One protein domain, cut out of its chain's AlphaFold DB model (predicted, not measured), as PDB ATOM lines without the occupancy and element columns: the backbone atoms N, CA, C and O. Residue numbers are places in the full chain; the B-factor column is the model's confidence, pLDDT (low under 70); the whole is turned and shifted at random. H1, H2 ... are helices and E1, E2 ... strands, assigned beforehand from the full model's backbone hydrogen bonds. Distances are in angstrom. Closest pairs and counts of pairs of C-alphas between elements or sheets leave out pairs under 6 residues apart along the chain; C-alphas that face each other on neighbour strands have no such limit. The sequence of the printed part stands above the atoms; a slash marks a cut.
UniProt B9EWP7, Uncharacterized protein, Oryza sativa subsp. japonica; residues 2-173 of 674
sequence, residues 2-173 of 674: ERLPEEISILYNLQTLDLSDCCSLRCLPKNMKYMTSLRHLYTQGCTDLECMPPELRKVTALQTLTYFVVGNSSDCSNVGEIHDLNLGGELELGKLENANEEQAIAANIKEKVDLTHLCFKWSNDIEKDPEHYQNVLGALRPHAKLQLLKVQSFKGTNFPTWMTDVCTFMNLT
ATOM      1  N   GLU A   2     220.474 194.269 222.865       84.75
ATOM      2  CA  GLU A   2     220.228 192.880 222.417       84.75
ATOM      3  C   GLU A   2     218.933 192.697 221.617       84.75
ATOM      4  O   GLU A   2     218.820 191.772 220.813       84.75
ATOM      5  N   ARG A   3     217.942 193.565 221.829       86.56
ATOM      6  CA  ARG A   3     216.643 193.524 221.153       86.56
ATOM      7  C   ARG A   3     216.177 194.935 220.857       86.56
ATOM      8  O   ARG A   3     216.359 195.828 221.685       86.56
ATOM      9  N   LEU A   4     215.557 195.110 219.699       85.00
ATOM     10  CA  LEU A   4     214.855 196.342 219.365       85.00
ATOM     11  C   LEU A   4     213.469 196.365 220.034       85.00
ATOM     12  O   LEU A   4     212.830 195.313 220.118       85.00
ATOM     13  N   PRO A   5     212.991 197.537 220.491       85.81
ATOM     14  CA  PRO A   5     211.623 197.696 220.977       85.81
ATOM     15  C   PRO A   5     210.592 197.279 219.919       85.81
ATOM     16  O   PRO A   5     210.717 197.637 218.744       85.81
ATOM     17  N   GLU A   6     209.551 196.553 220.333       87.38
ATOM     18  CA  GLU A   6     208.478 196.106 219.430       87.38
ATOM     19  C   GLU A   6     207.706 197.288 218.828       87.38
ATOM     20  O   GLU A   6     207.205 197.207 217.703       87.38
ATOM     21  N   GLU A   7     207.681 198.411 219.545       87.81
ATOM     22  CA  GLU A   7     207.042 199.667 219.171       87.81
ATOM     23  C   GLU A   7     207.612 200.248 217.873       87.81
ATOM     24  O   GLU A   7     206.900 200.955 217.173       87.81
ATOM     25  N   ILE A   8     208.846 199.912 217.479       85.75
ATOM     26  CA  ILE A   8     209.413 200.349 216.190       85.75
ATOM     27  C   ILE A   8     208.560 199.851 215.010       85.75
ATOM     28  O   ILE A   8     208.456 200.531 213.989       85.75
ATOM     29  N   SER A   9     207.865 198.721 215.174       84.19
ATOM     30  CA  SER A   9     206.975 198.153 214.154       84.19
ATOM     31  C   SER A   9     205.764 199.035 213.823       84.19
ATOM     32  O   SER A   9     205.120 198.814 212.798       84.19
ATOM     33  N   ILE A  10     205.431 200.026 214.666       87.25
ATOM     34  CA  ILE A  10     204.316 200.964 214.429       87.25
ATOM     35  C   ILE A  10     204.718 202.133 213.521       87.25
ATOM     36  O   ILE A  10     203.887 202.965 213.162       87.25
ATOM     37  N   LEU A  11     205.995 202.235 213.145       86.75
ATOM     38  CA  LEU A  11     206.501 203.295 212.278       86.75
ATOM     39  C   LEU A  11     206.211 202.966 210.803       86.75
ATOM     40  O   LEU A  11     207.118 202.720 210.013       86.75
ATOM     41  N   TYR A  12     204.933 202.983 210.411       86.38
ATOM     42  CA  TYR A  12     204.459 202.558 209.079       86.38
ATOM     43  C   TYR A  12     205.063 203.343 207.895       86.38
ATOM     44  O   TYR A  12     205.091 202.841 206.772       86.38
ATOM     45  N   ASN A  13     205.545 204.568 208.146       89.25
ATOM     46  CA  ASN A  13     206.163 205.454 207.151       89.25
ATOM     47  C   ASN A  13     207.695 205.343 207.095       89.25
ATOM     48  O   ASN A  13     208.320 206.027 206.284       89.25
ATOM     49  N   LEU A  14     208.312 204.539 207.967       91.50
ATOM     50  CA  LEU A  14     209.762 204.384 207.985       91.50
ATOM     51  C   LEU A  14     210.223 203.720 206.683       91.50
ATOM     52  O   LEU A  14     209.724 202.659 206.326       91.50
ATOM     53  N   GLN A  15     211.173 204.348 205.987       93.50
ATOM     54  CA  GLN A  15     211.704 203.849 204.711       93.50
ATOM     55  C   GLN A  15     213.072 203.185 204.854       93.50
ATOM     56  O   GLN A  15     213.371 202.246 204.121       93.50
ATOM     57  N   THR A  16     213.875 203.636 205.812       94.50
ATOM     58  CA  THR A  16     215.224 203.124 206.043       94.50
ATOM     59  C   THR A  16     215.386 202.794 207.513       94.50
ATOM     60  O   THR A  16     215.107 203.632 208.371       94.50
ATOM     61  N   LEU A  17     215.849 201.581 207.788       93.00
ATOM     62  CA  LEU A  17     216.257 201.129 209.108       93.00
ATOM     63  C   LEU A  17     217.681 200.580 208.995       93.00
ATOM     64  O   LEU A  17     217.903 199.551 208.360       93.00
ATOM     65  N   ASP A  18     218.637 201.295 209.579       92.38
ATOM     66  CA  ASP A  18     220.043 200.899 209.587       92.38
ATOM     67  C   ASP A  18     220.418 200.329 210.956       92.38
ATOM     68  O   ASP A  18     220.348 201.017 211.974       92.38
ATOM     69  N   LEU A  19     220.755 199.044 210.963       90.75
ATOM     70  CA  LEU A  19     221.186 198.267 212.120       90.75
ATOM     71  C   LEU A  19     222.580 197.679 211.880       90.75
ATOM     72  O   LEU A  19     222.951 196.708 212.535       90.75
ATOM     73  N   SER A  20     223.334 198.226 210.924       88.94
ATOM     74  CA  SER A  20     224.656 197.723 210.563       88.94
ATOM     75  C   SER A  20     225.587 197.681 211.774       88.94
ATOM     76  O   SER A  20     225.536 198.546 212.650       88.94
ATOM     77  N   ASP A  21     226.424 196.646 211.830       87.44
ATOM     78  CA  ASP A  21     227.452 196.426 212.852       87.44
ATOM     79  C   ASP A  21     226.921 196.404 214.299       87.44
ATOM     80  O   ASP A  21     227.663 196.559 215.272       87.44
ATOM     81  N   CYS A  22     225.622 196.138 214.472       87.31
ATOM     82  CA  CYS A  22     225.019 195.884 215.774       87.31
ATOM     83  C   CYS A  22     225.310 194.442 216.225       87.31
ATOM     84  O   CYS A  22     224.408 193.609 216.301       87.31
ATOM     85  N   CYS A  23     226.571 194.142 216.550       86.38
ATOM     86  CA  CYS A  23     227.046 192.775 216.804       86.38
ATOM     87  C   CYS A  23     226.254 192.025 217.886       86.38
ATOM     88  O   CYS A  23     226.058 190.827 217.754       86.38
ATOM     89  N   SER A  24     225.772 192.726 218.922       88.62
ATOM     90  CA  SER A  24     225.012 192.132 220.036       88.62
ATOM     91  C   SER A  24     223.507 191.985 219.774       88.62
ATOM     92  O   SER A  24     222.787 191.538 220.667       88.62
ATOM     93  N   LEU A  25     222.996 192.429 218.620       89.12
ATOM     94  CA  LEU A  25     221.568 192.388 218.308       89.12
ATOM     95  C   LEU A  25     221.141 190.954 217.987       89.12
ATOM     96  O   LEU A  25     221.551 190.392 216.977       89.12
ATOM     97  N   ARG A  26     220.268 190.386 218.821       87.31
ATOM     98  CA  ARG A  26     219.807 188.996 218.704       87.31
ATOM     99  C   ARG A  26     218.463 188.851 218.014       87.31
ATOM    100  O   ARG A  26     218.230 187.849 217.343       87.31
ATOM    101  N   CYS A  27     217.560 189.819 218.182       86.44
ATOM    102  CA  CYS A  27     216.202 189.731 217.642       86.44
ATOM    103  C   CYS A  27     215.716 191.069 217.077       86.44
ATOM    104  O   CYS A  27     215.871 192.117 217.710       86.44
ATOM    105  N   LEU A  28     215.055 190.996 215.920       89.62
ATOM    106  CA  LEU A  28     214.268 192.085 215.348       89.62
ATOM    107  C   LEU A  28     212.812 192.041 215.856       89.62
ATOM    108  O   LEU A  28     212.363 190.978 216.298       89.62
ATOM    109  N   PRO A  29     212.065 193.160 215.779       87.62
ATOM    110  CA  PRO A  29     210.665 193.206 216.193       87.62
ATOM    111  C   PRO A  29     209.796 192.203 215.424       87.62
ATOM    112  O   PRO A  29     209.846 192.128 214.196       87.62
ATOM    113  N   LYS A  30     208.945 191.447 216.122       87.31
ATOM    114  CA  LYS A  30     208.093 190.415 215.501       87.31
ATOM    115  C   LYS A  30     207.047 190.995 214.554       87.31
ATOM    116  O   LYS A  30     206.598 190.324 213.629       87.31
ATOM    117  N   ASN A  31     206.644 192.241 214.784       88.62
ATOM    118  CA  ASN A  31     205.573 192.905 214.047       88.62
ATOM    119  C   ASN A  31     206.054 193.721 212.830       88.62
ATOM    120  O   ASN A  31     205.277 194.498 212.272       88.62
ATOM    121  N   MET A  32     207.290 193.512 212.354       89.38
ATOM    122  CA  MET A  32     207.844 194.223 211.187       89.38
ATOM    123  C   MET A  32     207.018 194.084 209.901       89.38
ATOM    124  O   MET A  32     207.102 194.944 209.029       89.38
ATOM    125  N   LYS A  33     206.148 193.070 209.802       88.12
ATOM    126  CA  LYS A  33     205.182 192.909 208.701       88.12
ATOM    127  C   LYS A  33     204.299 194.135 208.440       88.12
ATOM    128  O   LYS A  33     203.757 194.264 207.347       88.12
ATOM    129  N   TYR A  34     204.124 195.021 209.423       89.00
ATOM    130  CA  TYR A  34     203.326 196.235 209.249       89.00
ATOM    131  C   TYR A  34     204.110 197.418 208.664       89.00
ATOM    132  O   TYR A  34     203.495 198.395 208.239       89.00
ATOM    133  N   MET A  35     205.441 197.346 208.583       89.88
ATOM    134  CA  MET A  35     206.304 198.426 208.090       89.88
ATOM    135  C   MET A  35     206.291 198.512 206.554       89.88
ATOM    136  O   MET A  35     207.313 198.392 205.891       89.88
ATOM    137  N   THR A  36     205.111 198.710 205.970       87.94
ATOM    138  CA  THR A  36     204.853 198.616 204.521       87.94
ATOM    139  C   THR A  36     205.618 199.623 203.659       87.94
ATOM    140  O   THR A  36     205.786 199.374 202.468       87.94
ATOM    141  N   SER A  37     206.102 200.731 204.232       92.38
ATOM    142  CA  SER A  37     206.934 201.716 203.518       92.38
ATOM    143  C   SER A  37     208.433 201.416 203.568       92.38
ATOM    144  O   SER A  37     209.201 202.157 202.952       92.38
ATOM    145  N   LEU A  38     208.863 200.377 204.294       93.56
ATOM    146  CA  LEU A  38     210.276 200.068 204.489       93.56
ATOM    147  C   LEU A  38     210.903 199.593 203.175       93.56
ATOM    148  O   LEU A  38     210.457 198.615 202.580       93.56
ATOM    149  N   ARG A  39     211.944 200.301 202.738       94.12
ATOM    150  CA  ARG A  39     212.682 200.062 201.490       94.12
ATOM    151  C   ARG A  39     214.079 199.525 201.737       94.12
ATOM    152  O   ARG A  39     214.541 198.683 200.973       94.12
ATOM    153  N   HIS A  40     214.733 199.972 202.802       95.88
ATOM    154  CA  HIS A  40     216.114 199.607 203.091       95.88
ATOM    155  C   HIS A  40     216.243 199.134 204.536       95.88
ATOM    156  O   HIS A  40     215.942 199.878 205.471       95.88
ATOM    157  N   LEU A  41     216.692 197.893 204.702       94.06
ATOM    158  CA  LEU A  41     217.018 197.293 205.985       94.06
ATOM    159  C   LEU A  41     218.478 196.840 205.954       94.06
ATOM    160  O   LEU A  41     218.815 195.850 205.305       94.06
ATOM    161  N   TYR A  42     219.342 197.571 206.651       92.81
ATOM    162  CA  TYR A  42     220.756 197.221 206.745       92.81
ATOM    163  C   TYR A  42     221.004 196.434 208.028       92.81
ATOM    164  O   TYR A  42     220.745 196.921 209.123       92.81
ATOM    165  N   THR A  43     221.465 195.198 207.886       90.62
ATOM    166  CA  THR A  43     221.680 194.237 208.986       90.62
ATOM    167  C   THR A  43     223.048 193.558 208.900       90.62
ATOM    168  O   THR A  43     223.328 192.604 209.627       90.62
ATOM    169  N   GLN A  44     223.912 194.036 208.005       87.38
ATOM    170  CA  GLN A  44     225.294 193.584 207.869       87.38
ATOM    171  C   GLN A  44     226.056 193.733 209.190       87.38
ATOM    172  O   GLN A  44     225.831 194.678 209.936       87.38
ATOM    173  N   GLY A  45     226.940 192.787 209.501       82.56
ATOM    174  CA  GLY A  45     227.722 192.827 210.742       82.56
ATOM    175  C   GLY A  45     226.955 192.440 212.018       82.56
ATOM    176  O   GLY A  45     227.578 192.295 213.067       82.56
ATOM    177  N   CYS A  46     225.640 192.187 211.961       87.00
ATOM    178  CA  CYS A  46     224.860 191.668 213.095       87.00
ATOM    179  C   CYS A  46     225.146 190.178 213.353       87.00
ATOM    180  O   CYS A  46     224.344 189.310 213.008       87.00
ATOM    181  N   THR A  47     226.299 189.862 213.942       82.88
ATOM    182  CA  THR A  47     226.771 188.477 214.113       82.88
ATOM    183  C   THR A  47     225.920 187.625 215.052       82.88
ATOM    184  O   THR A  47     225.802 186.425 214.811       82.88
ATOM    185  N   ASP A  48     225.310 188.225 216.081       87.06
ATOM    186  CA  ASP A  48     224.514 187.493 217.077       87.06
ATOM    187  C   ASP A  48     223.034 187.350 216.681       87.06
ATOM    188  O   ASP A  48     222.245 186.784 217.442       87.06
ATOM    189  N   LEU A  49     222.636 187.837 215.497       88.44
ATOM    190  CA  LEU A  49     221.244 187.795 215.054       88.44
ATOM    191  C   LEU A  49     220.764 186.339 214.952       88.44
ATOM    192  O   LEU A  49     221.347 185.497 214.260       88.44
ATOM    193  N   GLU A  50     219.694 186.017 215.678       87.19
ATOM    194  CA  GLU A  50     219.238 184.638 215.826       87.19
ATOM    195  C   GLU A  50     218.402 184.178 214.633       87.19
ATOM    196  O   GLU A  50     218.690 183.112 214.083       87.19
ATOM    197  N   CYS A  51     217.418 184.988 214.227       88.62
ATOM    198  CA  CYS A  51     216.544 184.750 213.083       88.62
ATOM    199  C   CYS A  51     215.877 186.047 212.591       88.62
ATOM    200  O   CYS A  51     215.839 187.055 213.301       88.62
ATOM    201  N   MET A  52     215.319 186.004 211.380       91.25
ATOM    202  CA  MET A  52     214.449 187.057 210.850       91.25
ATOM    203  C   MET A  52     213.016 186.975 211.411       91.25
ATOM    204  O   MET A  52     212.529 185.869 211.675       91.25
ATOM    205  N   PRO A  53     212.315 188.118 211.572       88.38
ATOM    206  CA  PRO A  53     210.953 188.149 212.101       88.38
ATOM    207  C   PRO A  53     209.981 187.498 211.111       88.38
ATOM    208  O   PRO A  53     210.234 187.564 209.905       88.38
ATOM    209  N   PRO A  54     208.892 186.869 211.582       86.88
ATOM    210  CA  PRO A  54     207.962 186.129 210.731       86.88
ATOM    211  C   PRO A  54     207.193 187.042 209.764       86.88
ATOM    212  O   PRO A  54     206.993 188.228 210.025       86.88
ATOM    213  N   GLU A  55     206.705 186.461 208.664       87.81
ATOM    214  CA  GLU A  55     205.908 187.143 207.631       87.81
ATOM    215  C   GLU A  55     206.630 188.325 206.953       87.81
ATOM    216  O   GLU A  55     205.978 189.246 206.446       87.81
ATOM    217  N   LEU A  56     207.969 188.307 206.911       89.12
ATOM    218  CA  LEU A  56     208.767 189.355 206.266       89.12
ATOM    219  C   LEU A  56     208.406 189.515 204.782       89.12
ATOM    220  O   LEU A  56     208.464 190.629 204.262       89.12
ATOM    221  N   ARG A  57     207.918 188.449 204.130       88.50
ATOM    222  CA  ARG A  57     207.400 188.488 202.753       88.50
ATOM    223  C   ARG A  57     206.335 189.561 202.497       88.50
ATOM    224  O   ARG A  57     206.124 189.950 201.355       88.50
ATOM    225  N   LYS A  58     205.635 190.034 203.539       88.81
ATOM    226  CA  LYS A  58     204.597 191.078 203.431       88.81
ATOM    227  C   LYS A  58     205.168 192.483 203.236       88.81
ATOM    228  O   LYS A  58     204.433 193.380 202.831       88.81
ATOM    229  N   VAL A  59     206.457 192.685 203.501       90.38
ATOM    230  CA  VAL A  59     207.141 193.975 203.342       90.38
ATOM    231  C   VAL A  59     207.604 194.131 201.889       90.38
ATOM    232  O   VAL A  59     208.787 194.227 201.588       90.38
ATOM    233  N   THR A  60     206.657 194.135 200.951       89.62
ATOM    234  CA  THR A  60     206.938 194.069 199.503       89.62
ATOM    235  C   THR A  60     207.625 195.316 198.940       89.62
ATOM    236  O   THR A  60     208.130 195.283 197.821       89.62
ATOM    237  N   ALA A  61     207.641 196.427 199.685       92.56
ATOM    238  CA  ALA A  61     208.382 197.633 199.317       92.56
ATOM    239  C   ALA A  61     209.894 197.515 199.579       92.56
ATOM    240  O   ALA A  61     210.636 198.411 199.169       92.56
ATOM    241  N   LEU A  62     210.347 196.445 200.247       93.12
ATOM    242  CA  LEU A  62     211.745 196.251 200.602       93.12
ATOM    243  C   LEU A  62     212.588 195.983 199.350       93.12
ATOM    244  O   LEU A  62     212.367 195.016 198.623       93.12
ATOM    245  N   GLN A  63     213.564 196.856 199.126       93.38
ATOM    246  CA  GLN A  63     214.487 196.850 197.992       93.38
ATOM    247  C   GLN A  63     215.895 196.423 198.406       93.38
ATOM    248  O   GLN A  63     216.631 195.862 197.604       93.38
ATOM    249  N   THR A  64     216.290 196.684 199.652       94.00
ATOM    250  CA  THR A  64     217.627 196.349 200.155       94.00
ATOM    251  C   THR A  64     217.511 195.619 201.479       94.00
ATOM    252  O   THR A  64     216.887 196.122 202.415       94.00
ATOM    253  N   LEU A  65     218.144 194.450 201.547       95.19
ATOM    254  CA  LEU A  65     218.318 193.674 202.764       95.19
ATOM    255  C   LEU A  65     219.716 193.066 202.757       95.19
ATOM    256  O   LEU A  65     219.974 192.177 201.952       95.19
ATOM    257  N   THR A  66     220.602 193.525 203.637       92.81
ATOM    258  CA  THR A  66     222.022 193.147 203.533       92.81
ATOM    259  C   THR A  66     222.378 191.839 204.231       92.81
ATOM    260  O   THR A  66     223.262 191.128 203.761       92.81
ATOM    261  N   TYR A  67     221.662 191.451 205.291       94.06
ATOM    262  CA  TYR A  67     221.860 190.165 205.968       94.06
ATOM    263  C   TYR A  67     220.530 189.535 206.386       94.06
ATOM    264  O   TYR A  67     219.786 190.136 207.156       94.06
ATOM    265  N   PHE A  68     220.236 188.324 205.913       93.88
ATOM    266  CA  PHE A  68     219.060 187.525 206.259       93.88
ATOM    267  C   PHE A  68     219.480 186.257 207.004       93.88
ATOM    268  O   PHE A  68     220.242 185.448 206.480       93.88
ATOM    269  N   VAL A  69     218.944 186.044 208.208       92.44
ATOM    270  CA  VAL A  69     219.241 184.862 209.031       92.44
ATOM    271  C   VAL A  69     218.066 183.892 209.029       92.44
ATOM    272  O   VAL A  69     216.968 184.244 209.467       92.44
ATOM    273  N   VAL A  70     218.312 182.657 208.584       90.44
ATOM    274  CA  VAL A  70     217.311 181.583 208.585       90.44
ATOM    275  C   VAL A  70     217.125 181.033 210.001       90.44
ATOM    276  O   VAL A  70     218.066 180.525 210.615       90.44
ATOM    277  N   GLY A  71     215.901 181.123 210.521       85.81
ATOM    278  CA  GLY A  71     215.552 180.584 211.835       85.81
ATOM    279  C   GLY A  71     215.336 179.071 211.840       85.81
ATOM    280  O   GLY A  71     215.039 178.469 210.813       85.81
ATOM    281  N   ASN A  72     215.466 178.462 213.020       78.44
ATOM    282  CA  ASN A  72     215.296 177.021 213.244       78.44
ATOM    283  C   ASN A  72     213.936 176.640 213.864       78.44
ATOM    284  O   ASN A  72     213.656 175.454 214.038       78.44
ATOM    285  N   SER A  73     213.114 177.622 214.231       74.25
ATOM    286  CA  SER A  73     211.825 177.435 214.899       74.25
ATOM    287  C   SER A  73     210.668 177.884 214.008       74.25
ATOM    288  O   SER A  73     210.837 178.713 213.116       74.25
ATOM    289  N   SER A  74     209.473 177.352 214.271       65.69
ATOM    290  CA  SER A  74     208.236 177.717 213.561       65.69
ATOM    291  C   SER A  74     207.840 179.187 213.719       65.69
ATOM    292  O   SER A  74     207.089 179.703 212.898       65.69
ATOM    293  N   ASP A  75     208.337 179.850 214.766       64.38
ATOM    294  CA  ASP A  75     208.035 181.250 215.084       64.38
ATOM    295  C   ASP A  75     209.001 182.235 214.398       64.38
ATOM    296  O   ASP A  75     208.845 183.452 214.522       64.38
ATOM    297  N   CYS A  76     210.006 181.714 213.690       71.00
ATOM    298  CA  CYS A  76     211.009 182.472 212.954       71.00
ATOM    299  C   CYS A  76     210.819 182.328 211.436       71.00
ATOM    300  O   CYS A  76     210.245 181.359 210.938       71.00
ATOM    301  N   SER A  77     211.371 183.280 210.681       77.06
ATOM    302  CA  SER A  77     211.375 183.218 209.220       77.06
ATOM    303  C   SER A  77     212.260 182.096 208.678       77.06
ATOM    304  O   SER A  77     213.432 181.959 209.046       77.06
ATOM    305  N   ASN A  78     211.701 181.331 207.742       87.19
ATOM    306  CA  ASN A  78     212.456 180.430 206.877       87.19
ATOM    307  C   ASN A  78     212.971 181.186 205.637       87.19
ATOM    308  O   ASN A  78     212.537 182.301 205.352       87.19
ATOM    309  N   VAL A  79     213.879 180.574 204.871       89.00
ATOM    310  CA  VAL A  79     214.479 181.231 203.694       89.00
ATOM    311  C   VAL A  79     213.463 181.535 202.581       89.00
ATOM    312  O   VAL A  79     213.684 182.453 201.802       89.00
ATOM    313  N   GLY A  80     212.319 180.848 202.528       86.88
ATOM    314  CA  GLY A  80     211.249 181.110 201.559       86.88
ATOM    315  C   GLY A  80     210.529 182.450 201.756       86.88
ATOM    316  O   GLY A  80     209.861 182.928 200.843       86.88
ATOM    317  N   GLU A  81     210.695 183.110 202.906       88.12
ATOM    318  CA  GLU A  81     210.094 184.424 203.182       88.12
ATOM    319  C   GLU A  81     210.624 185.536 202.265       88.12
ATOM    320  O   GLU A  81     209.976 186.563 202.094       88.12
ATOM    321  N   ILE A  82     211.772 185.335 201.611       91.12
ATOM    322  CA  ILE A  82     212.287 186.314 200.648       91.12
ATOM    323  C   ILE A  82     211.650 186.193 199.259       91.12
ATOM    324  O   ILE A  82     212.005 186.980 198.385       91.12
ATOM    325  N   HIS A  83     210.734 185.244 199.021       89.69
ATOM    326  CA  HIS A  83     210.134 184.994 197.701       89.69
ATOM    327  C   HIS A  83     209.616 186.278 197.034       89.69
ATOM    328  O   HIS A  83     210.060 186.618 195.939       89.69
ATOM    329  N   ASP A  84     208.734 187.008 197.726       86.81
ATOM    330  CA  ASP A  84     208.008 188.174 197.196       86.81
ATOM    331  C   ASP A  84     208.796 189.495 197.311       86.81
ATOM    332  O   ASP A  84     208.292 190.557 196.944       86.81
ATOM    333  N   LEU A  85     210.028 189.450 197.832       89.31
ATOM    334  CA  LEU A  85     210.869 190.629 198.037       89.31
ATOM    335  C   LEU A  85     211.750 190.874 196.804       89.31
ATOM    336  O   LEU A  85     212.573 190.023 196.446       89.31
ATOM    337  N   ASN A  86     211.626 192.051 196.180       88.56
ATOM    338  CA  ASN A  86     212.478 192.457 195.056       88.56
ATOM    339  C   ASN A  86     213.798 193.061 195.561       88.56
ATOM    340  O   ASN A  86     214.046 194.260 195.440       88.56
ATOM    341  N   LEU A  87     214.609 192.211 196.188       92.50
ATOM    342  CA  LEU A  87     215.889 192.603 196.764       92.50
ATOM    343  C   LEU A  87     216.919 192.859 195.659       92.50
ATOM    344  O   LEU A  87     217.070 192.050 194.745       92.50
ATOM    345  N   GLY A  88     217.649 193.961 195.788       91.94
ATOM    346  CA  GLY A  88     218.770 194.328 194.936       91.94
ATOM    347  C   GLY A  88     220.025 194.661 195.737       91.94
ATOM    348  O   GLY A  88     219.990 194.808 196.960       91.94
ATOM    349  N   GLY A  89     221.146 194.785 195.031       92.75
ATOM    350  CA  GLY A  89     222.447 195.052 195.641       92.75
ATOM    351  C   GLY A  89     223.047 193.812 196.299       92.75
ATOM    352  O   GLY A  89     223.211 192.780 195.641       92.75
ATOM    353  N   GLU A  90     223.412 193.932 197.574       94.81
ATOM    354  CA  GLU A  90     224.109 192.894 198.336       94.81
ATOM    355  C   GLU A  90     223.163 192.163 199.288       94.81
ATOM    356  O   GLU A  90     222.386 192.795 200.003       94.81
ATOM    357  N   LEU A  91     223.260 190.833 199.321       96.19
ATOM    358  CA  LEU A  91     222.494 189.981 200.226       96.19
ATOM    359  C   LEU A  91     223.380 188.862 200.787       96.19
ATOM    360  O   LEU A  91     223.910 188.036 200.042       96.19
ATOM    361  N   GLU A  92     223.499 188.784 202.108       96.19
ATOM    362  CA  GLU A  92     224.064 187.631 202.809       96.19
ATOM    363  C   GLU A  92     222.943 186.780 203.420       96.19
ATOM    364  O   GLU A  92     222.145 187.269 204.212       96.19
ATOM    365  N   LEU A  93     222.888 185.492 203.074       95.12
ATOM    366  CA  LEU A  93     222.009 184.503 203.696       95.12
ATOM    367  C   LEU A  93     222.806 183.688 204.718       95.12
ATOM    368  O   LEU A  93     223.675 182.896 204.351       95.12
ATOM    369  N   GLY A  94     222.507 183.883 205.999       93.38
ATOM    370  CA  GLY A  94     223.128 183.193 207.124       93.38
ATOM    371  C   GLY A  94     222.292 182.046 207.685       93.38
ATOM    372  O   GLY A  94     221.067 182.016 207.550       93.38
ATOM    373  N   LYS A  95     222.972 181.134 208.388       91.62
ATOM    374  CA  LYS A  95     222.395 179.960 209.064       91.62
ATOM    375  C   LYS A  95     221.623 179.020 208.135       91.62
ATOM    376  O   LYS A  95     220.586 178.459 208.495       91.62
ATOM    377  N   LEU A  96     222.131 178.841 206.918       93.00
ATOM    378  CA  LEU A  96     221.501 178.005 205.893       93.00
ATOM    379  C   LEU A  96     221.382 176.520 206.282       93.00
ATOM    380  O   LEU A  96     220.635 175.787 205.642       93.00
ATOM    381  N   GLU A  97     222.046 176.059 207.345       90.44
ATOM    382  CA  GLU A  97     221.836 174.727 207.925       90.44
ATOM    383  C   GLU A  97     220.399 174.492 208.418       90.44
ATOM    384  O   GLU A  97     219.976 173.340 208.526       90.44
ATOM    385  N   ASN A  98     219.654 175.569 208.692       90.75
ATOM    386  CA  ASN A  98     218.257 175.515 209.119       90.75
ATOM    387  C   ASN A  98     217.271 175.430 207.944       90.75
ATOM    388  O   ASN A  98     216.108 175.097 208.157       90.75
ATOM    389  N   ALA A  99     217.711 175.731 206.717       91.75
ATOM    390  CA  ALA A  99     216.873 175.642 205.525       91.75
ATOM    391  C   ALA A  99     216.841 174.210 204.980       91.75
ATOM    392  O   ALA A  99     217.830 173.486 205.072       91.75
ATOM    393  N   ASN A 100     215.729 173.821 204.360       91.25
ATOM    394  CA  ASN A 100     215.638 172.618 203.531       91.25
ATOM    395  C   ASN A 100     215.557 172.978 202.034       91.25
ATOM    396  O   ASN A 100     215.475 174.152 201.664       91.25
ATOM    397  N   GLU A 101     215.592 171.968 201.165       92.94
ATOM    398  CA  GLU A 101     215.565 172.156 199.709       92.94
ATOM    399  C   GLU A 101     214.287 172.862 199.226       92.94
ATOM    400  O   GLU A 101     214.366 173.813 198.454       92.94
ATOM    401  N   GLU A 102     213.112 172.468 199.723       91.94
ATOM    402  CA  GLU A 102     211.828 173.069 199.333       91.94
ATOM    403  C   GLU A 102     211.761 174.564 199.679       91.94
ATOM    404  O   GLU A 102     211.341 175.383 198.860       91.94
ATOM    405  N   GLN A 103     212.226 174.939 200.872       92.25
ATOM    406  CA  GLN A 103     212.303 176.332 201.308       92.25
ATOM    407  C   GLN A 103     213.317 177.120 200.474       92.25
ATOM    408  O   GLN A 103     213.054 178.265 200.107       92.25
ATOM    409  N   ALA A 104     214.461 176.517 200.145       92.50
ATOM    410  CA  ALA A 104     215.470 177.127 199.286       92.50
ATOM    411  C   ALA A 104     214.947 177.372 197.858       92.50
ATOM    412  O   ALA A 104     215.195 178.439 197.295       92.50
ATOM    413  N   ILE A 105     214.159 176.446 197.298       92.12
ATOM    414  CA  ILE A 105     213.450 176.647 196.024       92.12
ATOM    415  C   ILE A 105     212.453 177.805 196.158       92.12
ATOM    416  O   ILE A 105     212.415 178.695 195.305       92.12
ATOM    417  N   ALA A 106     211.689 177.832 197.253       92.25
ATOM    418  CA  ALA A 106     210.724 178.889 197.534       92.25
ATOM    419  C   ALA A 106     211.372 180.272 197.714       92.25
ATOM    420  O   ALA A 106     210.700 181.274 197.526       92.25
ATOM    421  N   ALA A 107     212.667 180.380 198.014       92.19
ATOM    422  CA  ALA A 107     213.356 181.670 198.094       92.19
ATOM    423  C   ALA A 107     213.453 182.395 196.732       92.19
ATOM    424  O   ALA A 107     213.570 183.627 196.668       92.19
ATOM    425  N   ASN A 108     213.404 181.626 195.637       91.62
ATOM    426  CA  ASN A 108     213.387 182.099 194.254       91.62
ATOM    427  C   ASN A 108     214.474 183.151 193.937       91.62
ATOM    428  O   ASN A 108     214.203 184.209 193.365       91.62
ATOM    429  N   ILE A 109     215.724 182.874 194.335       92.75
ATOM    430  CA  ILE A 109     216.866 183.794 194.156       92.75
ATOM    431  C   ILE A 109     217.105 184.131 192.678       92.75
ATOM    432  O   ILE A 109     217.481 185.252 192.348       92.75
ATOM    433  N   LYS A 110     216.849 183.179 191.777       90.75
ATOM    434  CA  LYS A 110     217.047 183.340 190.331       90.75
ATOM    435  C   LYS A 110     216.245 184.493 189.717       90.75
ATOM    436  O   LYS A 110     216.695 185.033 188.719       90.75
ATOM    437  N   GLU A 111     215.093 184.867 190.279       90.38
ATOM    438  CA  GLU A 111     214.249 185.955 189.749       90.38
ATOM    439  C   GLU A 111     214.610 187.324 190.350       90.38
ATOM    440  O   GLU A 111     214.081 188.349 189.928       90.38
ATOM    441  N   LYS A 112     215.529 187.375 191.325       91.38
ATOM    442  CA  LYS A 112     215.986 188.624 191.954       91.38
ATOM    443  C   LYS A 112     217.051 189.284 191.083       91.38
ATOM    444  O   LYS A 112     218.250 189.205 191.348       91.38
ATOM    445  N   VAL A 113     216.594 189.892 189.989       90.31
ATOM    446  CA  VAL A 113     217.443 190.397 188.896       90.31
ATOM    447  C   VAL A 113     218.382 191.533 189.297       90.31
ATOM    448  O   VAL A 113     219.390 191.739 188.617       90.31
ATOM    449  N   ASP A 114     218.048 192.254 190.366       92.00
ATOM    450  CA  ASP A 114     218.784 193.424 190.850       92.00
ATOM    451  C   ASP A 114     219.884 193.059 191.865       92.00
ATOM    452  O   ASP A 114     220.642 193.935 192.291       92.00
ATOM    453  N   LEU A 115     220.008 191.780 192.255       94.06
ATOM    454  CA  LEU A 115     221.106 191.311 193.103       94.06
ATOM    455  C   LEU A 115     222.422 191.278 192.322       94.06
ATOM    456  O   LEU A 115     222.542 190.623 191.284       94.06
ATOM    457  N   THR A 116     223.432 191.947 192.871       94.50
ATOM    458  CA  THR A 116     224.792 191.991 192.321       94.50
ATOM    459  C   THR A 116     225.773 191.181 193.163       94.50
ATOM    460  O   THR A 116     226.685 190.580 192.595       94.50
ATOM    461  N   HIS A 117     225.563 191.098 194.481       96.62
ATOM    462  CA  HIS A 117     226.433 190.372 195.410       96.62
ATOM    463  C   HIS A 117     225.617 189.409 196.264       96.62
ATOM    464  O   HIS A 117     224.608 189.790 196.859       96.62
ATOM    465  N   LEU A 118     226.073 188.163 196.349       97.00
ATOM    466  CA  LEU A 118     225.393 187.129 197.117       97.00
ATOM    467  C   LEU A 118     226.390 186.352 197.968       97.00
ATOM    468  O   LEU A 118     227.383 185.826 197.462       97.00
ATOM    469  N   CYS A 119     226.106 186.263 199.264       97.19
ATOM    470  CA  CYS A 119     226.881 185.487 200.221       97.19
ATOM    471  C   CYS A 119     225.997 184.395 200.829       97.19
ATOM    472  O   CYS A 119     224.954 184.686 201.405       97.19
ATOM    473  N   PHE A 120     226.405 183.136 200.711       96.69
ATOM    474  CA  PHE A 120     225.763 182.001 201.368       96.69
ATOM    475  C   PHE A 120     226.626 181.538 202.536       96.69
ATOM    476  O   PHE A 120     227.790 181.187 202.337       96.69
ATOM    477  N   LYS A 121     226.065 181.519 203.744       94.69
ATOM    478  CA  LYS A 121     226.805 181.251 204.974       94.69
ATOM    479  C   LYS A 121     226.097 180.219 205.844       94.69
ATOM    480  O   LYS A 121     224.942 180.389 206.238       94.69
ATOM    481  N   TRP A 122     226.841 179.177 206.190       93.38
ATOM    482  CA  TRP A 122     226.453 178.168 207.172       93.38
ATOM    483  C   TRP A 122     227.154 178.421 208.509       93.38
ATOM    484  O   TRP A 122     228.212 179.050 208.560       93.38
ATOM    485  N   SER A 123     226.569 177.928 209.596       87.56
ATOM    486  CA  SER A 123     227.227 177.925 210.903       87.56
ATOM    487  C   SER A 123     228.243 176.788 211.005       87.56
ATOM    488  O   SER A 123     228.068 175.703 210.447       87.56
ATOM    489  N   ASN A 124     229.308 177.012 211.776       79.31
ATOM    490  CA  ASN A 124     230.320 175.983 212.016       79.31
ATOM    491  C   ASN A 124     229.870 174.940 213.052       79.31
ATOM    492  O   ASN A 124     230.343 173.805 212.992       79.31
ATOM    493  N   ASP A 125     228.931 175.295 213.932       77.44
ATOM    494  CA  ASP A 125     228.581 174.522 215.135       77.44
ATOM    495  C   ASP A 125     227.667 173.324 214.872       77.44
ATOM    496  O   ASP A 125     227.636 172.372 215.650       77.44
ATOM    497  N   ILE A 126     226.907 173.362 213.778       75.12
ATOM    498  CA  ILE A 126     225.917 172.338 213.455       75.12
ATOM    499  C   ILE A 126     226.477 171.466 212.334       75.12
ATOM    500  O   ILE A 126     226.935 171.953 211.296       75.12
ATOM    501  N   GLU A 127     226.457 170.155 212.547       76.94
ATOM    502  CA  GLU A 127     226.764 169.171 211.516       76.94
ATOM    503  C   GLU A 127     225.468 168.526 211.026       76.94
ATOM    504  O   GLU A 127     224.599 168.125 211.799       76.94
ATOM    505  N   LYS A 128     225.330 168.492 209.705       84.25
ATOM    506  CA  LYS A 128     224.237 167.851 208.970       84.25
ATOM    507  C   LYS A 128     224.880 166.929 207.942       84.25
ATOM    508  O   LYS A 128     226.086 167.035 207.694       84.25
ATOM    509  N   ASP A 129     224.088 166.074 207.314       86.19
ATOM    510  CA  ASP A 129     224.593 165.253 206.219       86.19
ATOM    511  C   ASP A 129     225.111 166.136 205.068       86.19
ATOM    512  O   ASP A 129     224.466 167.129 204.725       86.19
ATOM    513  N   PRO A 130     226.250 165.805 204.430       85.81
ATOM    514  CA  PRO A 130     226.796 166.582 203.314       85.81
ATOM    515  C   PRO A 130     225.822 166.781 202.144       85.81
ATOM    516  O   PRO A 130     225.969 167.740 201.386       85.81
ATOM    517  N   GLU A 131     224.859 165.873 201.979       89.44
ATOM    518  CA  GLU A 131     223.787 165.954 200.984       89.44
ATOM    519  C   GLU A 131     222.814 167.104 201.284       89.44
ATOM    520  O   GLU A 131     222.424 167.827 200.375       89.44
ATOM    521  N   HIS A 132     222.530 167.380 202.563       91.25
ATOM    522  CA  HIS A 132     221.697 168.515 202.977       91.25
ATOM    523  C   HIS A 132     222.258 169.845 202.464       91.25
ATOM    524  O   HIS A 132     221.551 170.634 201.840       91.25
ATOM    525  N   TYR A 133     223.559 170.075 202.667       89.75
ATOM    526  CA  TYR A 133     224.236 171.279 202.176       89.75
ATOM    527  C   TYR A 133     224.156 171.381 200.650       89.75
ATOM    528  O   TYR A 133     223.902 172.461 200.115       89.75
ATOM    529  N   GLN A 134     224.361 170.258 199.954       91.88
ATOM    530  CA  GLN A 134     224.322 170.184 198.493       91.88
ATOM    531  C   GLN A 134     222.942 170.519 197.940       91.88
ATOM    532  O   GLN A 134     222.854 171.319 197.013       91.88
ATOM    533  N   ASN A 135     221.884 169.970 198.533       92.69
ATOM    534  CA  ASN A 135     220.514 170.193 198.082       92.69
ATOM    535  C   ASN A 135     220.104 171.655 198.296       92.69
ATOM    536  O   ASN A 135     219.600 172.299 197.378       92.69
ATOM    537  N   VAL A 136     220.417 172.230 199.465       93.94
ATOM    538  CA  VAL A 136     220.134 173.646 199.760       93.94
ATOM    539  C   VAL A 136     220.900 174.578 198.816       93.94
ATOM    540  O   VAL A 136     220.293 175.435 198.177       93.94
ATOM    541  N   LEU A 137     222.221 174.411 198.666       94.62
ATOM    542  CA  LEU A 137     223.014 175.256 197.761       94.62
ATOM    543  C   LEU A 137     222.637 175.026 196.282       94.62
ATOM    544  O   LEU A 137     222.667 175.955 195.476       94.62
ATOM    545  N   GLY A 138     222.255 173.802 195.916       92.44
ATOM    546  CA  GLY A 138     221.756 173.451 194.588       92.44
ATOM    547  C   GLY A 138     220.457 174.172 194.231       92.44
ATOM    548  O   GLY A 138     220.335 174.673 193.112       92.44
ATOM    549  N   ALA A 139     219.538 174.292 195.191       93.75
ATOM    550  CA  ALA A 139     218.271 175.002 195.041       93.75
ATOM    551  C   ALA A 139     218.424 176.535 194.983       93.75
ATOM    552  O   ALA A 139     217.656 177.206 194.291       93.75
ATOM    553  N   LEU A 140     219.438 177.104 195.647       94.06
ATOM    554  CA  LEU A 140     219.702 178.551 195.695       94.06
ATOM    555  C   LEU A 140     220.429 179.079 194.442       94.06
ATOM    556  O   LEU A 140     221.434 179.783 194.540       94.06
ATOM    557  N   ARG A 141     219.928 178.765 193.241       93.38
ATOM    558  CA  ARG A 141     220.522 179.244 191.980       93.38
ATOM    559  C   ARG A 141     220.350 180.770 191.833       93.38
ATOM    560  O   ARG A 141     219.208 181.230 191.806       93.38
ATOM    561  N   PRO A 142     221.435 181.551 191.671       92.69
ATOM    562  CA  PRO A 142     221.349 182.996 191.487       92.69
ATOM    563  C   PRO A 142     221.043 183.417 190.045       92.69
ATOM    564  O   PRO A 142     221.140 182.624 189.105       92.69
ATOM    565  N   HIS A 143     220.680 184.692 189.882       92.75
ATOM    566  CA  HIS A 143     220.437 185.310 188.580       92.75
ATOM    567  C   HIS A 143     221.746 185.556 187.798       92.75
ATOM    568  O   HIS A 143     222.808 185.781 188.376       92.75
ATOM    569  N   ALA A 144     221.660 185.587 186.464       89.62
ATOM    570  CA  ALA A 144     222.793 185.743 185.540       89.62
ATOM    571  C   ALA A 144     223.577 187.067 185.683       89.62
ATOM    572  O   ALA A 144     224.732 187.163 185.272       89.62
ATOM    573  N   LYS A 145     222.946 188.105 186.251       90.94
ATOM    574  CA  LYS A 145     223.566 189.424 186.475       90.94
ATOM    575  C   LYS A 145     224.506 189.474 187.685       90.94
ATOM    576  O   LYS A 145     225.140 190.509 187.878       90.94
ATOM    577  N   LEU A 146     224.589 188.399 188.473       94.06
ATOM    578  CA  LEU A 146     225.431 188.343 189.663       94.06
ATOM    579  C   LEU A 146     226.899 188.646 189.318       94.06
ATOM    580  O   LEU A 146     227.445 188.078 188.372       94.06
ATOM    581  N   GLN A 147     227.520 189.520 190.105       95.44
ATOM    582  CA  GLN A 147     228.912 189.954 189.955       95.44
ATOM    583  C   GLN A 147     229.827 189.304 190.993       95.44
ATOM    584  O   GLN A 147     230.941 188.904 190.652       95.44
ATOM    585  N   LEU A 148     229.345 189.131 192.230       97.00
ATOM    586  CA  LEU A 148     230.091 188.495 193.314       97.00
ATOM    587  C   LEU A 148     229.316 187.323 193.917       97.00
ATOM    588  O   LEU A 148     228.167 187.472 194.340       97.00
ATOM    589  N   LEU A 149     229.986 186.176 194.033       96.81
ATOM    590  CA  LEU A 149     229.486 185.005 194.749       96.81
ATOM    591  C   LEU A 149     230.433 184.623 195.886       96.81
ATOM    592  O   LEU A 149     231.583 184.251 195.654       96.81
ATOM    593  N   LYS A 150     229.929 184.630 197.119       97.31
ATOM    594  CA  LYS A 150     230.641 184.142 198.300       97.31
ATOM    595  C   LYS A 150     229.922 182.939 198.900       97.31
ATOM    596  O   LYS A 150     228.714 182.967 199.106       97.31
ATOM    597  N   VAL A 151     230.668 181.886 199.207       96.75
ATOM    598  CA  VAL A 151     230.178 180.687 199.896       96.75
ATOM    599  C   VAL A 151     231.070 180.441 201.104       96.75
ATOM    600  O   VAL A 151     232.284 180.310 200.957       96.75
ATOM    601  N   GLN A 152     230.477 180.396 202.295       95.38
ATOM    602  CA  GLN A 152     231.186 180.277 203.563       95.38
ATOM    603  C   GLN A 152     230.691 179.083 204.384       95.38
ATOM    604  O   GLN A 152     229.487 178.904 204.554       95.38
ATOM    605  N   SER A 153     231.624 178.309 204.942       93.50
ATOM    606  CA  SER A 153     231.349 177.172 205.830       93.50
ATOM    607  C   SER A 153     230.544 176.044 205.168       93.50
ATOM    608  O   SER A 153     229.815 175.309 205.831       93.50
ATOM    609  N   PHE A 154     230.662 175.880 203.846       92.00
ATOM    610  CA  PHE A 154     229.951 174.831 203.114       92.00
ATOM    611  C   PHE A 154     230.580 173.453 203.360       92.00
ATOM    612  O   PHE A 154     231.703 173.166 202.937       92.00
ATOM    613  N   LYS A 155     229.824 172.566 204.014       89.50
ATOM    614  CA  LYS A 155     230.253 171.202 204.368       89.50
ATOM    615  C   LYS A 155     229.727 170.128 203.399       89.50
ATOM    616  O   LYS A 155     229.671 168.957 203.761       89.50
ATOM    617  N   GLY A 156     229.343 170.493 202.174       86.50
ATOM    618  CA  GLY A 156     229.023 169.527 201.114       86.50
ATOM    619  C   GLY A 156     230.278 168.992 200.413       86.50
ATOM    620  O   GLY A 156     231.323 169.641 200.405       86.50
ATOM    621  N   THR A 157     230.197 167.796 199.825       84.38
ATOM    622  CA  THR A 157     231.332 167.183 199.107       84.38
ATOM    623  C   THR A 157     231.487 167.715 197.688       84.38
ATOM    624  O   THR A 157     232.612 167.815 197.206       84.38
ATOM    625  N   ASN A 158     230.375 168.066 197.040       85.06
ATOM    626  CA  ASN A 158     230.333 168.572 195.674       85.06
ATOM    627  C   ASN A 158     229.635 169.930 195.634       85.06
ATOM    628  O   ASN A 158     228.667 170.164 196.354       85.06
ATOM    629  N   PHE A 159     230.106 170.815 194.767       89.56
ATOM    630  CA  PHE A 159     229.401 172.053 194.451       89.56
ATOM    631  C   PHE A 159     228.363 171.812 193.344       89.56
ATOM    632  O   PHE A 159     228.557 170.925 192.506       89.56
ATOM    633  N   PRO A 160     227.270 172.592 193.307       87.38
ATOM    634  CA  PRO A 160     226.240 172.424 192.294       87.38
ATOM    635  C   PRO A 160     226.733 172.789 190.892       87.38
ATOM    636  O   PRO A 160     227.568 173.675 190.698       87.38
ATOM    637  N   THR A 161     226.152 172.136 189.886       85.62
ATOM    638  CA  THR A 161     226.555 172.289 188.479       85.62
ATOM    639  C   THR A 161     226.321 173.700 187.946       85.62
ATOM    640  O   THR A 161     227.097 174.166 187.109       85.62
ATOM    641  N   TRP A 162     225.313 174.415 188.463       89.56
ATOM    642  CA  TRP A 162     225.022 175.789 188.051       89.56
ATOM    643  C   TRP A 162     226.214 176.731 188.276       89.56
ATOM    644  O   TRP A 162     226.413 177.631 187.472       89.56
ATOM    645  N   MET A 163     227.083 176.486 189.266       87.50
ATOM    646  CA  MET A 163     228.296 177.295 189.494       87.50
ATOM    647  C   MET A 163     229.325 177.206 188.356       87.50
ATOM    648  O   MET A 163     230.274 177.985 188.314       87.50
ATOM    649  N   THR A 164     229.160 176.245 187.445       77.44
ATOM    650  CA  THR A 164     230.012 176.054 186.261       77.44
ATOM    651  C   THR A 164     229.317 176.413 184.952       77.44
ATOM    652  O   THR A 164     229.881 176.191 183.879       77.44
ATOM    653  N   ASP A 165     228.100 176.957 185.019       84.25
ATOM    654  CA  ASP A 165     227.338 177.370 183.845       84.25
ATOM    655  C   ASP A 165     227.884 178.687 183.276       84.25
ATOM    656  O   ASP A 165     227.447 179.789 183.620       84.25
ATOM    657  N   VAL A 166     228.855 178.543 182.374       80.25
ATOM    658  CA  VAL A 166     229.508 179.638 181.646       80.25
ATOM    659  C   VAL A 166     228.498 180.512 180.890       80.25
ATOM    660  O   VAL A 166     228.732 181.707 180.740       80.25
ATOM    661  N   CYS A 167     227.373 179.949 180.431       79.50
ATOM    662  CA  CYS A 167     226.360 180.702 179.686       79.50
ATOM    663  C   CYS A 167     225.545 181.616 180.603       79.50
ATOM    664  O   CYS A 167     225.214 182.735 180.218       79.50
ATOM    665  N   THR A 168     225.239 181.151 181.816       81.06
ATOM    666  CA  THR A 168     224.477 181.932 182.798       81.06
ATOM    667  C   THR A 168     225.343 183.008 183.461       81.06
ATOM    668  O   THR A 168     224.887 184.133 183.631       81.06
ATOM    669  N   PHE A 169     226.593 182.708 183.821       84.44
ATOM    670  CA  PHE A 169     227.412 183.577 184.681       84.44
ATOM    671  C   PHE A 169     228.484 184.366 183.917       84.44
ATOM    672  O   PHE A 169     229.658 184.384 184.284       84.44
ATOM    673  N   MET A 170     228.062 185.059 182.856       85.56
ATOM    674  CA  MET A 170     228.931 185.904 182.021       85.56
ATOM    675  C   MET A 170     229.450 187.156 182.747       85.56
ATOM    676  O   MET A 170     230.487 187.683 182.361       85.56
ATOM    677  N   ASN A 171     228.743 187.622 183.784       88.94
ATOM    678  CA  ASN A 171     229.062 188.847 184.531       88.94
ATOM    679  C   ASN A 171     229.742 188.585 185.882       88.94
ATOM    680  O   ASN A 171     230.021 189.537 186.606       88.94
ATOM    681  N   LEU A 172     229.985 187.319 186.234       94.00
ATOM    682  CA  LEU A 172     230.542 186.949 187.529       94.00
ATOM    683  C   LEU A 172     232.041 187.270 187.555       94.00
ATOM    684  O   LEU A 172     232.845 186.584 186.918       94.00
ATOM    685  N   THR A 173     232.401 188.329 188.276       95.44
ATOM    686  CA  THR A 173     233.764 188.867 188.359       95.44
ATOM    687  C   THR A 173     234.518 188.388 189.588       95.44
ATOM    688  O   THR A 173     235.746 188.343 189.556       95.44
TER     689      THR A 173
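Overview. This is residues 2 to 173 of the 674 residues of an uncharacterized protein of Oryza sativa subsp. japonica (UniProt B9EWP7). With little regular structure, the chain winds in stacked turns, parallel strands E1 to E6 along one side, loops and H1 to H4 along the other. The 172 printed residues, mixed, under half in named elements, run H1 E1 E2 E3 H2 E4 H3 E5 H4 E6 H5. They are compact, radius of gyration of the C-alphas 15.6 A, spanning 46 by 33 by 27 A.

Along the chain. Find C-alpha 6 at (208.478, 196.106, 219.430), beginning H1, 6 to 10; then E1, 16 to 18, E2, 40 to 42, E3, 67 to 69, H2, 79 to 82, E4, 89 to 94, H3, 101 to 106, E5, 115 to 121, 16.6 A, H4, 130 to 139, 14.6 A, E6, 148 to 152, and H5, 161 to 164, ending with C-alpha 164 at (230.012, 176.054, 186.261).

Arrangement. See E4 and E5 parallel, N 93 and O 119 2.8 A apart, within hydrogen-bond range. E3, H2, E4, like E4, H3, E5 and E5, H4, E6, is a strand-helix-strand unit, parallel neighbours joined through a helix, its crossover right-handed. H3 touches H4, closest C-alphas 101 and 136, 4.8 A. H1 has 0 of 1 O i to N i+4 pairs within range, but 2 of 2 O i to N i+3.

Size, cuts and confidence. The printed part has no cut; links E1 to E2 and E2 to E3 are long; residues 74 to 75 have pLDDT under 70.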